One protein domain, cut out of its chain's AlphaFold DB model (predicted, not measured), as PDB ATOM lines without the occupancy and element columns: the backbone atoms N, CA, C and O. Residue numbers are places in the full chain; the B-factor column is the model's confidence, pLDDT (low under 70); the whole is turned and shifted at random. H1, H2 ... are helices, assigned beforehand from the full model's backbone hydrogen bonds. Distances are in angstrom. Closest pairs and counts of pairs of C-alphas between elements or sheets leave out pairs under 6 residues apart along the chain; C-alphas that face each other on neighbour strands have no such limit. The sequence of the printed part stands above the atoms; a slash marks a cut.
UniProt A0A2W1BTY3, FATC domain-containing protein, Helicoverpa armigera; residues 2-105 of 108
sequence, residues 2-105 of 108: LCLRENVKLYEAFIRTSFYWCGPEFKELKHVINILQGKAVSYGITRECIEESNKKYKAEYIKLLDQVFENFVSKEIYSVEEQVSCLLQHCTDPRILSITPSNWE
ATOM      1  N   LEU A   2     255.243 196.547 167.721       88.44
ATOM      2  CA  LEU A   2     255.456 198.004 167.613       88.44
ATOM      3  C   LEU A   2     255.056 198.591 166.241       88.44
ATOM      4  O   LEU A   2     254.133 199.395 166.174       88.44
ATOM      5  N   CYS A   3     255.631 198.074 165.150       91.31
ATOM      6  CA  CYS A   3     255.302 198.491 163.776       91.31
ATOM      7  C   CYS A   3     253.801 198.347 163.438       91.31
ATOM      8  O   CYS A   3     253.224 199.195 162.757       91.31
ATOM      9  N   LEU A   4     253.138 197.306 163.965       90.06
ATOM     10  CA  LEU A   4     251.694 197.108 163.777       90.06
ATOM     11  C   LEU A   4     250.878 198.228 164.438       90.06
ATOM     12  O   LEU A   4     249.908 198.701 163.851       90.06
ATOM     13  N   ARG A   5     251.278 198.672 165.638       88.44
ATOM     14  CA  ARG A   5     250.587 199.744 166.372       88.44
ATOM     15  C   ARG A   5     250.862 201.127 165.791       88.44
ATOM     16  O   ARG A   5     249.947 201.939 165.717       88.44
ATOM     17  N   GLU A   6     252.081 201.385 165.331       93.31
ATOM     18  CA  GLU A   6     252.432 202.645 164.657       93.31
ATOM     19  C   GLU A   6     251.612 202.851 163.377       93.31
ATOM     20  O   GLU A   6     251.222 203.970 163.049       93.31
ATOM     21  N   ASN A   7     251.263 201.755 162.701       94.38
ATOM     22  CA  ASN A   7     250.469 201.758 161.477       94.38
ATOM     23  C   ASN A   7     249.018 201.300 161.707       94.38
ATOM     24  O   ASN A   7     248.368 200.806 160.784       94.38
ATOM     25  N   VAL A   8     248.484 201.474 162.924       93.06
ATOM     26  CA  VAL A   8     247.172 200.936 163.333       93.06
ATOM     27  C   VAL A   8     246.042 201.290 162.369       93.06
ATOM     28  O   VAL A   8     245.237 200.428 162.045       93.06
ATOM     29  N   LYS A   9     246.004 202.521 161.841       93.12
ATOM     30  CA  LYS A   9     244.950 202.958 160.907       93.12
ATOM     31  C   LYS A   9     244.975 202.172 159.597       93.12
ATOM     32  O   LYS A   9     243.919 201.804 159.091       93.12
ATOM     33  N   LEU A  10     246.171 201.919 159.062       94.69
ATOM     34  CA  LEU A  10     246.351 201.170 157.822       94.69
ATOM     35  C   LEU A  10     245.929 199.712 158.015       94.69
ATOM     36  O   LEU A  10     245.143 199.193 157.226       94.69
ATOM     37  N   TYR A  11     246.408 199.071 159.084       93.31
ATOM     38  CA  TYR A  11     246.067 197.680 159.378       93.31
ATOM     39  C   TYR A  11     244.597 197.507 159.753       93.31
ATOM     40  O   TYR A  11     243.969 196.562 159.289       93.31
ATOM     41  N   GLU A  12     244.017 198.420 160.531       91.81
ATOM     42  CA  GLU A  12     242.591 198.382 160.856       91.81
ATOM     43  C   GLU A  12     241.737 198.490 159.588       91.81
ATOM     44  O   GLU A  12     240.826 197.683 159.405       91.81
ATOM     45  N   ALA A  13     242.051 199.428 158.687       91.69
ATOM     46  CA  ALA A  13     241.354 199.550 157.409       91.69
ATOM     47  C   ALA A  13     241.494 198.272 156.571       91.69
ATOM     48  O   ALA A  13     240.488 197.724 156.124       91.69
ATOM     49  N   PHE A  14     242.719 197.758 156.427       92.88
ATOM     50  CA  PHE A  14     242.990 196.531 155.682       92.88
ATOM     51  C   PHE A  14     242.186 195.345 156.227       92.88
ATOM     52  O   PHE A  14     241.463 194.706 155.473       92.88
ATOM     53  N   ILE A  15     242.247 195.092 157.537       91.31
ATOM     54  CA  ILE A  15     241.560 193.962 158.173       91.31
ATOM     55  C   ILE A  15     240.040 194.118 158.032       91.31
ATOM     56  O   ILE A  15     239.366 193.171 157.637       91.31
ATOM     57  N   ARG A  16     239.480 195.312 158.275       90.06
ATOM     58  CA  ARG A  16     238.039 195.557 158.078       90.06
ATOM     59  C   ARG A  16     237.601 195.268 156.643       90.06
ATOM     60  O   ARG A  16     236.539 194.686 156.447       90.06
ATOM     61  N   THR A  17     238.409 195.639 155.653       91.06
ATOM     62  CA  THR A  17     238.132 195.331 154.246       91.06
ATOM     63  C   THR A  17     238.270 193.838 153.951       91.06
ATOM     64  O   THR A  17     237.398 193.276 153.294       91.06
ATOM     65  N   SER A  18     239.311 193.170 154.458       91.25
ATOM     66  CA  SER A  18     239.528 191.731 154.244       91.25
ATOM     67  C   SER A  18     238.390 190.875 154.798       91.25
ATOM     68  O   SER A  18     238.005 189.892 154.171       91.25
ATOM     69  N   PHE A  19     237.823 191.268 155.940       89.56
ATOM     70  CA  PHE A  19     236.732 190.552 156.603       89.56
ATOM     71  C   PHE A  19     235.349 191.168 156.340       89.56
ATOM     72  O   PHE A  19     234.378 190.782 156.984       89.56
ATOM     73  N   TYR A  20     235.223 192.088 155.375       85.94
ATOM     74  CA  TYR A  20     233.952 192.750 155.052       85.94
ATOM     75  C   TYR A  20     232.823 191.748 154.754       85.94
ATOM     76  O   TYR A  20     231.693 191.905 155.214       85.94
ATOM     77  N   TRP A  21     233.148 190.674 154.032       87.62
ATOM     78  CA  TRP A  21     232.193 189.637 153.634       87.62
ATOM     79  C   TRP A  21     231.737 188.728 154.783       87.62
ATOM     80  O   TRP A  21     230.758 188.006 154.622       87.62
ATOM     81  N   CYS A  22     232.403 188.771 155.940       86.00
ATOM     82  CA  CYS A  22     232.008 188.014 157.132       86.00
ATOM     83  C   CYS A  22     230.812 188.646 157.865       86.00
ATOM     84  O   CYS A  22     230.274 188.045 158.792       86.00
ATOM     85  N   GLY A  23     230.373 189.831 157.430       82.06
ATOM     86  CA  GLY A  23     229.211 190.523 157.973       82.06
ATOM     87  C   GLY A  23     229.513 191.357 159.226       82.06
ATOM     88  O   GLY A  23     230.599 191.281 159.803       82.06
ATOM     89  N   PRO A  24     228.541 192.180 159.661       72.69
ATOM     90  CA  PRO A  24     228.703 193.090 160.798       72.69
ATOM     91  C   PRO A  24     228.839 192.366 162.148       72.69
ATOM     92  O   PRO A  24     229.287 192.971 163.117       72.69
ATOM     93  N   GLU A  25     228.477 191.083 162.209       68.94
ATOM     94  CA  GLU A  25     228.529 190.258 163.421       68.94
ATOM     95  C   GLU A  25     229.832 189.463 163.577       68.94
ATOM     96  O   GLU A  25     229.907 188.604 164.454       68.94
ATOM     97  N   PHE A  26     230.867 189.719 162.767       82.19
ATOM     98  CA  PHE A  26     232.151 189.030 162.918       82.19
ATOM     99  C   PHE A  26     232.867 189.484 164.202       82.19
ATOM    100  O   PHE A  26     233.667 190.426 164.209       82.19
ATOM    101  N   LYS A  27     232.521 188.837 165.321       80.31
ATOM    102  CA  LYS A  27     232.912 189.205 166.690       80.31
ATOM    103  C   LYS A  27     234.423 189.226 166.875       80.31
ATOM    104  O   LYS A  27     234.954 190.095 167.561       80.31
ATOM    105  N   GLU A  28     235.127 188.321 166.211       84.81
ATOM    106  CA  GLU A  28     236.574 188.157 166.290       84.81
ATOM    107  C   GLU A  28     237.320 189.409 165.811       84.81
ATOM    108  O   GLU A  28     238.390 189.738 166.332       84.81
ATOM    109  N   LEU A  29     236.724 190.175 164.888       90.19
ATOM    110  CA  LEU A  29     237.294 191.427 164.396       90.19
ATOM    111  C   LEU A  29     237.501 192.449 165.518       90.19
ATOM    112  O   LEU A  29     238.511 193.155 165.530       90.19
ATOM    113  N   LYS A  30     236.580 192.501 166.491       91.00
ATOM    114  CA  LYS A  30     236.690 193.371 167.672       91.00
ATOM    115  C   LYS A  30     237.978 193.076 168.438       91.00
ATOM    116  O   LYS A  30     238.697 194.006 168.802       91.00
ATOM    117  N   HIS A  31     238.294 191.801 168.661       93.19
ATOM    118  CA  HIS A  31     239.484 191.403 169.414       93.19
ATOM    119  C   HIS A  31     240.771 191.792 168.685       93.19
ATOM    120  O   HIS A  31     241.669 192.367 169.299       93.19
ATOM    121  N   VAL A  32     240.838 191.559 167.372       92.12
ATOM    122  CA  VAL A  32     242.004 191.926 166.553       92.12
ATOM    123  C   VAL A  32     242.250 193.435 166.591       92.12
ATOM    124  O   VAL A  32     243.373 193.880 166.834       92.12
ATOM    125  N   ILE A  33     241.198 194.236 166.421       92.31
ATOM    126  CA  ILE A  33     241.298 195.699 166.460       92.31
ATOM    127  C   ILE A  33     241.716 196.180 167.852       92.31
ATOM    128  O   ILE A  33     242.596 197.033 167.972       92.31
ATOM    129  N   ASN A  34     241.160 195.597 168.915       94.19
ATOM    130  CA  ASN A  34     241.541 195.949 170.280       94.19
ATOM    131  C   ASN A  34     243.013 195.618 170.579       94.19
ATOM    132  O   ASN A  34     243.679 196.413 171.244       94.19
ATOM    133  N   ILE A  35     243.555 194.509 170.059       94.69
ATOM    134  CA  ILE A  35     244.992 194.198 170.160       94.69
ATOM    135  C   ILE A  35     245.824 195.281 169.463       94.69
ATOM    136  O   ILE A  35     246.769 195.798 170.062       94.69
ATOM    137  N   LEU A  36     245.465 195.663 168.233       94.06
ATOM    138  CA  LEU A  36     246.193 196.680 167.462       94.06
ATOM    139  C   LEU A  36     246.154 198.066 168.117       94.06
ATOM    140  O   LEU A  36     247.124 198.817 168.061       94.06
ATOM    141  N   GLN A  37     245.052 198.409 168.780       94.25
ATOM    142  CA  GLN A  37     244.924 199.670 169.511       94.25
ATOM    143  C   GLN A  37     245.608 199.626 170.890       94.25
ATOM    144  O   GLN A  37     245.792 200.668 171.519       94.25
ATOM    145  N   GLY A  38     246.033 198.447 171.353       94.88
ATOM    146  CA  GLY A  38     246.579 198.248 172.695       94.88
ATOM    147  C   GLY A  38     245.533 198.204 173.797       94.88
ATOM    148  O   GLY A  38     245.890 198.343 174.955       94.88
ATOM    149  N   LYS A  39     244.256 198.033 173.456       95.69
ATOM    150  CA  LYS A  39     243.129 198.001 174.399       95.69
ATOM    151  C   LYS A  39     242.841 196.609 174.953       95.69
ATOM    152  O   LYS A  39     241.990 196.451 175.819       95.69
ATOM    153  N   ALA A  40     243.508 195.586 174.428       95.12
ATOM    154  CA  ALA A  40     243.333 194.213 174.870       95.12
ATOM    155  C   ALA A  40     244.653 193.438 174.881       95.12
ATOM    156  O   ALA A  40     245.596 193.737 174.139       95.12
ATOM    157  N   VAL A  41     244.667 192.407 175.721       95.88
ATOM    158  CA  VAL A  41     245.733 191.414 175.862       95.88
ATOM    159  C   VAL A  41     245.156 190.013 175.686       95.88
ATOM    160  O   VAL A  41     243.941 189.825 175.789       95.88
ATOM    161  N   SER A  42     246.022 189.027 175.440       95.69
ATOM    162  CA  SER A  42     245.620 187.635 175.197       95.69
ATOM    163  C   SER A  42     244.756 187.074 176.327       95.69
ATOM    164  O   SER A  42     243.718 186.486 176.058       95.69
ATOM    165  N   TYR A  43     245.137 187.312 177.586       95.69
ATOM    166  CA  TYR A  43     244.377 186.877 178.759       95.69
ATOM    167  C   TYR A  43     242.924 187.373 178.736       95.69
ATOM    168  O   TYR A  43     242.003 186.559 178.793       95.69
ATOM    169  N   GLY A  44     242.715 188.687 178.596       95.19
ATOM    170  CA  GLY A  44     241.376 189.282 178.609       95.19
ATOM    171  C   GLY A  44     240.488 188.757 177.482       95.19
ATOM    172  O   GLY A  44     239.329 188.432 177.719       95.19
ATOM    173  N   ILE A  45     241.057 188.593 176.283       95.25
ATOM    174  CA  ILE A  45     240.337 188.041 175.127       95.25
ATOM    175  C   ILE A  45     239.963 186.581 175.376       95.25
ATOM    176  O   ILE A  45     238.800 186.222 175.240       95.25
ATOM    177  N   THR A  46     240.914 185.737 175.787       95.38
ATOM    178  CA  THR A  46     240.637 184.319 176.053       95.38
ATOM    179  C   THR A  46     239.579 184.152 177.142       95.38
ATOM    180  O   THR A  46     238.709 183.290 177.019       95.38
ATOM    181  N   ARG A  47     239.619 184.985 178.188       95.38
ATOM    182  CA  ARG A  47     238.624 184.987 179.264       95.38
ATOM    183  C   ARG A  47     237.227 185.331 178.735       95.38
ATOM    184  O   ARG A  47     236.315 184.543 178.967       95.38
ATOM    185  N   GLU A  48     237.083 186.417 177.967       94.69
ATOM    186  CA  GLU A  48     235.822 186.818 177.305       94.69
ATOM    187  C   GLU A  48     235.295 185.690 176.400       94.69
ATOM    188  O   GLU A  48     234.148 185.263 176.528       94.69
ATOM    189  N   CYS A  49     236.150 185.106 175.553       94.06
ATOM    190  CA  CYS A  49     235.758 184.009 174.666       94.06
ATOM    191  C   CYS A  49     235.298 182.758 175.430       94.06
ATOM    192  O   CYS A  49     234.369 182.073 175.004       94.06
ATOM    193  N   ILE A  50     235.943 182.424 176.551       95.06
ATOM    194  CA  ILE A  50     235.528 181.295 177.392       95.06
ATOM    195  C   ILE A  50     234.208 181.613 178.094       95.06
ATOM    196  O   ILE A  50     233.344 180.737 178.163       95.06
ATOM    197  N   GLU A  51     234.019 182.846 178.565       94.94
ATOM    198  CA  GLU A  51     232.773 183.304 179.181       94.94
ATOM    199  C   GLU A  51     231.580 183.217 178.230       94.94
ATOM    200  O   GLU A  51     230.508 182.775 178.650       94.94
ATOM    201  N   GLU A  52     231.766 183.552 176.957       93.25
ATOM    202  CA  GLU A  52     230.726 183.446 175.928       93.25
ATOM    203  C   GLU A  52     230.528 182.014 175.396       93.25
ATOM    204  O   GLU A  52     229.563 181.738 174.681       93.25
ATOM    205  N   SER A  53     231.418 181.077 175.737       93.00
ATOM    206  CA  SER A  53     231.372 179.705 175.227       93.00
ATOM    207  C   SER A  53     230.442 178.775 176.019       93.00
ATOM    208  O   SER A  53     230.229 178.931 177.221       93.00
ATOM    209  N   ASN A  54     229.997 177.700 175.359       93.50
ATOM    210  CA  ASN A  54     229.247 176.592 175.970       93.50
ATOM    211  C   ASN A  54     230.158 175.455 176.484       93.50
ATOM    212  O   ASN A  54     229.775 174.283 176.468       93.50
ATOM    213  N   LYS A  55     231.401 175.753 176.891       90.56
ATOM    214  CA  LYS A  55     232.355 174.726 177.348       90.56
ATOM    215  C   LYS A  55     231.925 174.103 178.684       90.56
ATOM    216  O   LYS A  55     231.609 174.811 179.635       90.56
ATOM    217  N   LYS A  56     232.026 172.769 178.778       89.69
ATOM    218  CA  LYS A  56     231.638 171.969 179.959       89.69
ATOM    219  C   LYS A  56     232.324 172.404 181.267       89.69
ATOM    220  O   LYS A  56     231.675 172.388 182.302       89.69
ATOM    221  N   TYR A  57     233.598 172.803 181.208       92.81
ATOM    222  CA  TYR A  57     234.420 173.197 182.370       92.81
ATOM    223  C   TYR A  57     234.818 174.680 182.330       92.81
ATOM    224  O   TYR A  57     235.956 175.066 182.599       92.81
ATOM    225  N   LYS A  58     233.890 175.531 181.879       95.00
ATOM    226  CA  LYS A  58     234.113 176.973 181.708       95.00
ATOM    227  C   LYS A  58     234.629 177.643 182.990       95.00
ATOM    228  O   LYS A  58     235.553 178.447 182.915       95.00
ATOM    229  N   ALA A  59     234.044 177.326 184.147       95.81
ATOM    230  CA  ALA A  59     234.400 177.960 185.416       95.81
ATOM    231  C   ALA A  59     235.832 177.613 185.846       95.81
ATOM    232  O   ALA A  59     236.573 178.475 186.312       95.81
ATOM    233  N   GLU A  60     236.241 176.364 185.641       96.25
ATOM    234  CA  GLU A  60     237.574 175.866 185.946       96.25
ATOM    235  C   GLU A  60     238.626 176.498 185.033       96.25
ATOM    236  O   GLU A  60     239.686 176.897 185.515       96.25
ATOM    237  N   TYR A  61     238.324 176.664 183.741       95.69
ATOM    238  CA  TYR A  61     239.221 177.364 182.821       95.69
ATOM    239  C   TYR A  61     239.404 178.837 183.190       95.69
ATOM    240  O   TYR A  61     240.531 179.327 183.173       95.69
ATOM    241  N   ILE A  62     238.328 179.540 183.553       96.38
ATOM    242  CA  ILE A  62     238.421 180.939 183.999       96.38
ATOM    243  C   ILE A  62     239.241 181.023 185.285       96.38
ATOM    244  O   ILE A  62     240.168 181.819 185.358       96.38
ATOM    245  N   LYS A  63     238.973 180.150 186.263       96.75
ATOM    246  CA  LYS A  63     239.733 180.106 187.518       96.75
ATOM    247  C   LYS A  63     241.226 179.885 187.273       96.75
ATOM    248  O   LYS A  63     242.046 180.535 187.913       96.75
ATOM    249  N   LEU A  64     241.580 178.979 186.362       96.44
ATOM    250  CA  LEU A  64     242.970 178.755 185.977       96.44
ATOM    251  C   LEU A  64     243.592 180.023 185.379       96.44
ATOM    252  O   LEU A  64     244.692 180.396 185.773       96.44
ATOM    253  N   LEU A  65     242.901 180.691 184.452       96.31
ATOM    254  CA  LEU A  65     243.396 181.929 183.846       96.31
ATOM    255  C   LEU A  65     243.584 183.032 184.892       96.31
ATOM    256  O   LEU A  65     244.649 183.642 184.932       96.31
ATOM    257  N   ASP A  66     242.610 183.234 185.776       95.50
ATOM    258  CA  ASP A  66     242.686 184.232 186.846       95.50
ATOM    259  C   ASP A  66     243.882 183.948 187.790       95.50
ATOM    260  O   ASP A  66     244.545 184.876 188.241       95.50
ATOM    261  N   GLN A  67     244.217 182.674 188.036       96.06
ATOM    262  CA  GLN A  67     245.400 182.263 188.814       96.06
ATOM    263  C   GLN A  67     246.726 182.408 188.056       96.06
ATOM    264  O   GLN A  67     247.781 182.580 188.669       96.06
ATOM    265  N   VAL A  68     246.720 182.264 186.730       96.19
ATOM    266  CA  VAL A  68     247.921 182.469 185.912       96.19
ATOM    267  C   VAL A  68     248.251 183.952 185.830       96.19
ATOM    268  O   VAL A  68     249.405 184.342 185.993       96.19
ATOM    269  N   PHE A  69     247.230 184.780 185.640       95.88
ATOM    270  CA  PHE A  69     247.359 186.211 185.398       95.88
ATOM    271  C   PHE A  69     246.994 187.068 186.616       95.88
ATOM    272  O   PHE A  69     246.646 188.233 186.450       95.88
ATOM    273  N   GLU A  70     247.120 186.536 187.837       93.12
ATOM    274  CA  GLU A  70     246.752 187.235 189.084       93.12
ATOM    275  C   GLU A  70     247.446 188.602 189.240       93.12
ATOM    276  O   GLU A  70     246.876 189.548 189.778       93.12
ATOM    277  N   ASN A  71     248.668 188.719 188.712       89.19
ATOM    278  CA  ASN A  71     249.497 189.923 188.790       89.19
ATOM    279  C   ASN A  71     249.238 190.910 187.641       89.19
ATOM    280  O   ASN A  71     249.878 191.961 187.565       89.19
ATOM    281  N   PHE A  72     248.337 190.580 186.713       88.94
ATOM    282  CA  PHE A  72     248.079 191.398 185.538       88.94
ATOM    283  C   PHE A  72     246.991 192.440 185.823       88.94
ATOM    284  O   PHE A  72     245.825 192.119 186.043       88.94
ATOM    285  N   VAL A  73     247.373 193.719 185.806       89.44
ATOM    286  CA  VAL A  73     246.474 194.835 186.132       89.44
ATOM    287  C   VAL A  73     245.690 195.276 184.898       89.44
ATOM    288  O   VAL A  73     246.274 195.499 183.839       89.44
ATOM    289  N   SER A  74     244.376 195.463 185.052       89.94
ATOM    290  CA  SER A  74     243.522 196.010 183.993       89.94
ATOM    291  C   SER A  74     243.887 197.462 183.675       89.94
ATOM    292  O   SER A  74     243.989 198.299 184.575       89.94
ATOM    293  N   LYS A  75     244.071 197.764 182.388       92.88
ATOM    294  CA  LYS A  75     244.391 199.099 181.869       92.88
ATOM    295  C   LYS A  75     243.536 199.417 180.650       92.88
ATOM    296  O   LYS A  75     243.133 198.522 179.913       92.88
ATOM    297  N   GLU A  76     243.314 200.707 180.413       92.62
ATOM    298  CA  GLU A  76     242.645 201.188 179.200       92.62
ATOM    299  C   GLU A  76     243.526 200.990 177.956       92.62
ATOM    300  O   GLU A  76     243.041 200.592 176.896       92.62
ATOM    301  N   ILE A  77     244.833 201.246 178.094       95.50
ATOM    302  CA  ILE A  77     245.835 201.051 177.045       95.50
ATOM    303  C   ILE A  77     247.066 200.385 177.659       95.50
ATOM    304  O   ILE A  77     247.691 200.926 178.569       95.50
ATOM    305  N   TYR A  78     247.426 199.226 177.124       95.62
ATOM    306  CA  TYR A  78     248.640 198.488 177.450       95.62
ATOM    307  C   TYR A  78     249.807 198.957 176.581       95.62
ATOM    308  O   TYR A  78     249.620 199.376 175.431       95.62
ATOM    309  N   SER A  79     251.029 198.850 177.095       95.62
ATOM    310  CA  SER A  79     252.244 198.998 176.294       95.62
ATOM    311  C   SER A  79     252.454 197.777 175.387       95.62
ATOM    312  O   SER A  79     251.873 196.710 175.595       95.62
ATOM    313  N   VAL A  80     253.295 197.912 174.358       95.31
ATOM    314  CA  VAL A  80     253.671 196.762 173.514       95.31
ATOM    315  C   VAL A  80     254.342 195.670 174.344       95.31
ATOM    316  O   VAL A  80     254.052 194.495 174.144       95.31
ATOM    317  N   GLU A  81     255.213 196.062 175.270       96.00
ATOM    318  CA  GLU A  81     255.908 195.141 176.164       96.00
ATOM    319  C   GLU A  81     254.917 194.370 177.038       96.00
ATOM    320  O   GLU A  81     254.995 193.153 177.114       96.00
ATOM    321  N   GLU A  82     253.913 195.038 177.604       95.62
ATOM    322  CA  GLU A  82     252.875 194.389 178.414       95.62
ATOM    323  C   GLU A  82     252.037 193.400 177.601       95.62
ATOM    324  O   GLU A  82     251.780 192.285 178.058       95.62
ATOM    325  N   GLN A  83     251.635 193.777 176.380       95.50
ATOM    326  CA  GLN A  83     250.880 192.885 175.497       95.50
ATOM    327  C   GLN A  83     251.693 191.644 175.116       95.50
ATOM    328  O   GLN A  83     251.152 190.537 175.105       95.50
ATOM    329  N   VAL A  84     252.982 191.819 174.810       96.00
ATOM    330  CA  VAL A  84     253.880 190.715 174.446       96.00
ATOM    331  C   VAL A  84     254.178 189.838 175.659       96.00
ATOM    332  O   VAL A  84     254.076 188.623 175.543       96.00
ATOM    333  N   SER A  85     254.462 190.417 176.823       95.94
ATOM    334  CA  SER A  85     254.700 189.671 178.064       95.94
ATOM    335  C   SER A  85     253.480 188.847 178.475       95.94
ATOM    336  O   SER A  85     253.618 187.666 178.786       95.94
ATOM    337  N   CYS A  86     252.274 189.421 178.388       96.69
ATOM    338  CA  CYS A  86     251.033 188.686 178.628       96.69
ATOM    339  C   CYS A  86     250.859 187.526 177.637       96.69
ATOM    340  O   CYS A  86     250.517 186.415 178.038       96.69
ATOM    341  N   LEU A  87     251.124 187.759 176.346       96.56
ATOM    342  CA  LEU A  87     251.051 186.719 175.321       96.56
ATOM    343  C   LEU A  87     252.047 185.586 175.583       96.56
ATOM    344  O   LEU A  87     251.651 184.426 175.555       96.56
ATOM    345  N   LEU A  88     253.306 185.919 175.869       96.75
ATOM    346  CA  LEU A  88     254.349 184.936 176.152       96.75
ATOM    347  C   LEU A  88     253.971 184.078 177.353       96.75
ATOM    348  O   LEU A  88     253.939 182.862 177.224       96.75
ATOM    349  N   GLN A  89     253.578 184.697 178.468       96.31
ATOM    350  CA  GLN A  89     253.114 183.962 179.640       96.31
ATOM    351  C   GLN A  89     251.942 183.027 179.300       96.31
ATOM    352  O   GLN A  89     251.934 181.878 179.728       96.31
ATOM    353  N   HIS A  90     250.986 183.479 178.485       95.31
ATOM    354  CA  HIS A  90     249.867 182.647 178.031       95.31
ATOM    355  C   HIS A  90     250.327 181.414 177.251       95.31
ATOM    356  O   HIS A  90     249.780 180.329 177.427       95.31
ATOM    357  N   CYS A  91     251.319 181.588 176.380       94.81
ATOM    358  CA  CYS A  91     251.836 180.528 175.525       94.81
ATOM    359  C   CYS A  91     252.784 179.572 176.255       94.81
ATOM    360  O   CYS A  91     252.978 178.460 175.777       94.81
ATOM    361  N   THR A  92     253.388 179.987 177.372       95.12
ATOM    362  CA  THR A  92     254.453 179.218 178.033       95.12
ATOM    363  C   THR A  92     254.124 178.769 179.455       95.12
ATOM    364  O   THR A  92     254.930 178.052 180.041       95.12
ATOM    365  N   ASP A  93     252.999 179.179 180.053       96.00
ATOM    366  CA  ASP A  93     252.662 178.751 181.417       96.00
ATOM    367  C   ASP A  93     252.372 177.235 181.452       96.00
ATOM    368  O   ASP A  93     251.436 176.770 180.787       96.00
ATOM    369  N   PRO A  94     253.114 176.442 182.253       94.81
ATOM    370  CA  PRO A  94     252.938 174.993 182.311       94.81
ATOM    371  C   PRO A  94     251.525 174.558 182.703       94.81
ATOM    372  O   PRO A  94     251.062 173.504 182.272       94.81
ATOM    373  N   ARG A  95     250.810 175.360 183.503       95.31
ATOM    374  CA  ARG A  95     249.439 175.045 183.916       95.31
ATOM    375  C   ARG A  95     248.484 175.139 182.730       95.31
ATOM    376  O   ARG A  95     247.593 174.303 182.621       95.31
ATOM    377  N   ILE A  96     248.702 176.087 181.815       95.00
ATOM    378  CA  ILE A  96     247.950 176.185 180.556       95.00
ATOM    379  C   ILE A  96     248.341 175.032 179.629       95.00
ATOM    380  O   ILE A  96     247.474 174.319 179.133       95.00
ATOM    381  N   LEU A  97     249.639 174.789 179.450       94.94
ATOM    382  CA  LEU A  97     250.136 173.718 178.584       94.94
ATOM    383  C   LEU A  97     249.645 172.326 179.015       94.94
ATOM    384  O   LEU A  97     249.306 171.509 178.162       94.94
ATOM    385  N   SER A  98     249.518 172.075 180.321       92.81
ATOM    386  CA  SER A  98     249.052 170.792 180.871       92.81
ATOM    387  C   SER A  98     247.601 170.428 180.536       92.81
ATOM    388  O   SER A  98     247.237 169.254 180.603       92.81
ATOM    389  N   ILE A  99     246.769 171.412 180.181       91.94
ATOM    390  CA  ILE A  99     245.351 171.212 179.844       91.94
ATOM    391  C   ILE A  99     245.076 171.330 178.340       91.94
ATOM    392  O   ILE A  99     243.933 171.166 177.902       91.94
ATOM    393  N   THR A 100     246.106 171.635 177.550       90.88
ATOM    394  CA  THR A 100     246.032 171.657 176.091       90.88
ATOM    395  C   THR A 100     245.820 170.228 175.572       90.88
ATOM    396  O   THR A 100     246.416 169.291 176.110       90.88
ATOM    397  N   PRO A 101     244.970 170.011 174.547       90.81
ATOM    398  CA  PRO A 101     244.742 168.675 174.005       90.81
ATOM    399  C   PRO A 101     246.052 167.974 173.635       90.81
ATOM    400  O   PRO A 101     246.901 168.576 172.988       90.81
ATOM    401  N   SER A 102     246.204 166.690 173.967       87.88
ATOM    402  CA  SER A 102     247.458 165.954 173.733       87.88
ATOM    403  C   SER A 102     247.917 165.970 172.269       87.88
ATOM    404  O   SER A 102     249.110 165.970 172.007       87.88
ATOM    405  N   ASN A 103     246.989 166.067 171.314       93.69
ATOM    406  CA  ASN A 103     247.303 166.130 169.881       93.69
ATOM    407  C   ASN A 103     248.005 167.433 169.449       93.69
ATOM    408  O   ASN A 103     248.409 167.542 168.297       93.69
ATOM    409  N   TRP A 104     248.092 168.432 170.331       93.12
ATOM    410  CA  TRP A 104     248.881 169.650 170.120       93.12
ATOM    411  C   TRP A 104     250.338 169.509 170.566       93.12
ATOM    412  O   TRP A 104     251.119 170.414 170.303       93.12
ATOM    413  N   GLU A 105     250.685 168.423 171.263       92.06
ATOM    414  CA  GLU A 105     252.046 168.128 171.723       92.06
ATOM    415  C   GLU A 105     252.725 169.284 172.497       92.06
ATOM    416  O   GLU A 105     253.859 169.646 172.198       92.06
TER     417      GLU A 105
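What this domain is: This is residues 2 to 105 of the 108 residues of the protein "FATC domain-containing protein" of Helicoverpa armigera (UniProt A0A2W1BTY3). Four helices, H2, H3, H4 and H5, stand side by side in one row, each running opposite to the one before; the row is two helical hairpins, H2 with H3 and H4 with H5, only loosely joined between H3 and H4. H6 runs crosswise to H4, touching it by its first residue, Ser 42, the short H1 sits by the start of H2 and the end of H3, and residues 20 to 26 and 52 to 57 stick out. The printed part has 104 residues, with seven named helices, H1 to H7 in order, and no named strand; the class is all helix. It is only just compact, close to loose, with a radius of gyration of the C-alphas of 15.2 A and spans of 38 by 30 by 27 A.

Where its parts are: H1 is residues 2 to 6, 6.3 A long, beginning at C-alpha 2, (255.456, 198.004, 167.613). H2, residues 8 to 18, is 15.0 A long, and H3, residues 28 to 37, is 14.6 A. H4, residues 42 to 51, measures 14.1 A, with C-alpha 42 at (245.620, 187.635, 175.197). H5, residues 58 to 68, is 15.4 A long. H6, residues 80 to 92, is the longest at 13 residues and 18.1 A. H7 is residues 94 to 97, 4.8 A long, ending at C-alpha 97, (250.136, 173.718, 178.584).

How they stand to each other: H1 and H3 only just touch, with 3 pairs of C-alphas within 8 A; the closest are those of Arg 5 and Leu 36, 5.5 A apart. H2 and H3 are a helical hairpin: they touch, closest at the C-alphas of Val 8 and Leu 36, 6.0 A, at a shallow tilt of 15 degrees, opposite ways. H3 and H4 are close but not clearly touching, with the C-alphas of His 31 and Ile 45 closest at 6.7 A, and a shallow tilt of 25 degrees, opposite ways. H4 and H5, the other helical hairpin, touch at the C-alphas of Arg 47 and Ile 62, 6.2 A, with a shallow tilt of 19 degrees, opposite ways. H6 touches H4 at a steep tilt of 59 degrees, the same way, the C-alphas of Ser 42 and Leu 87 being closest at 5.5 A. H1 and H6 are close but not clearly touching, with the C-alphas of Leu 2 and Val 80 closest at 6.3 A. H5 and H7 only just touch, with 3 pairs of C-alphas within 8 A, the closest those of Leu 64 and Arg 95, 7.7 A. Among the pairs that are apart are H2 and H4, and H3 and H5. Every O i to N i+4 pair is within hydrogen-bond range in H1 to H6; H7 is too short for one, and its one O i to N i+3 pair is within range.

The domain as a whole: The two C-alphas farthest apart are those of Glu 6 and Lys 56, 40.1 A. The printed part has no cut. The link from H5 to H6, 11 residues, is long. Mean pLDDT of the printed part is 92.6, and residue 25 alone is under 70.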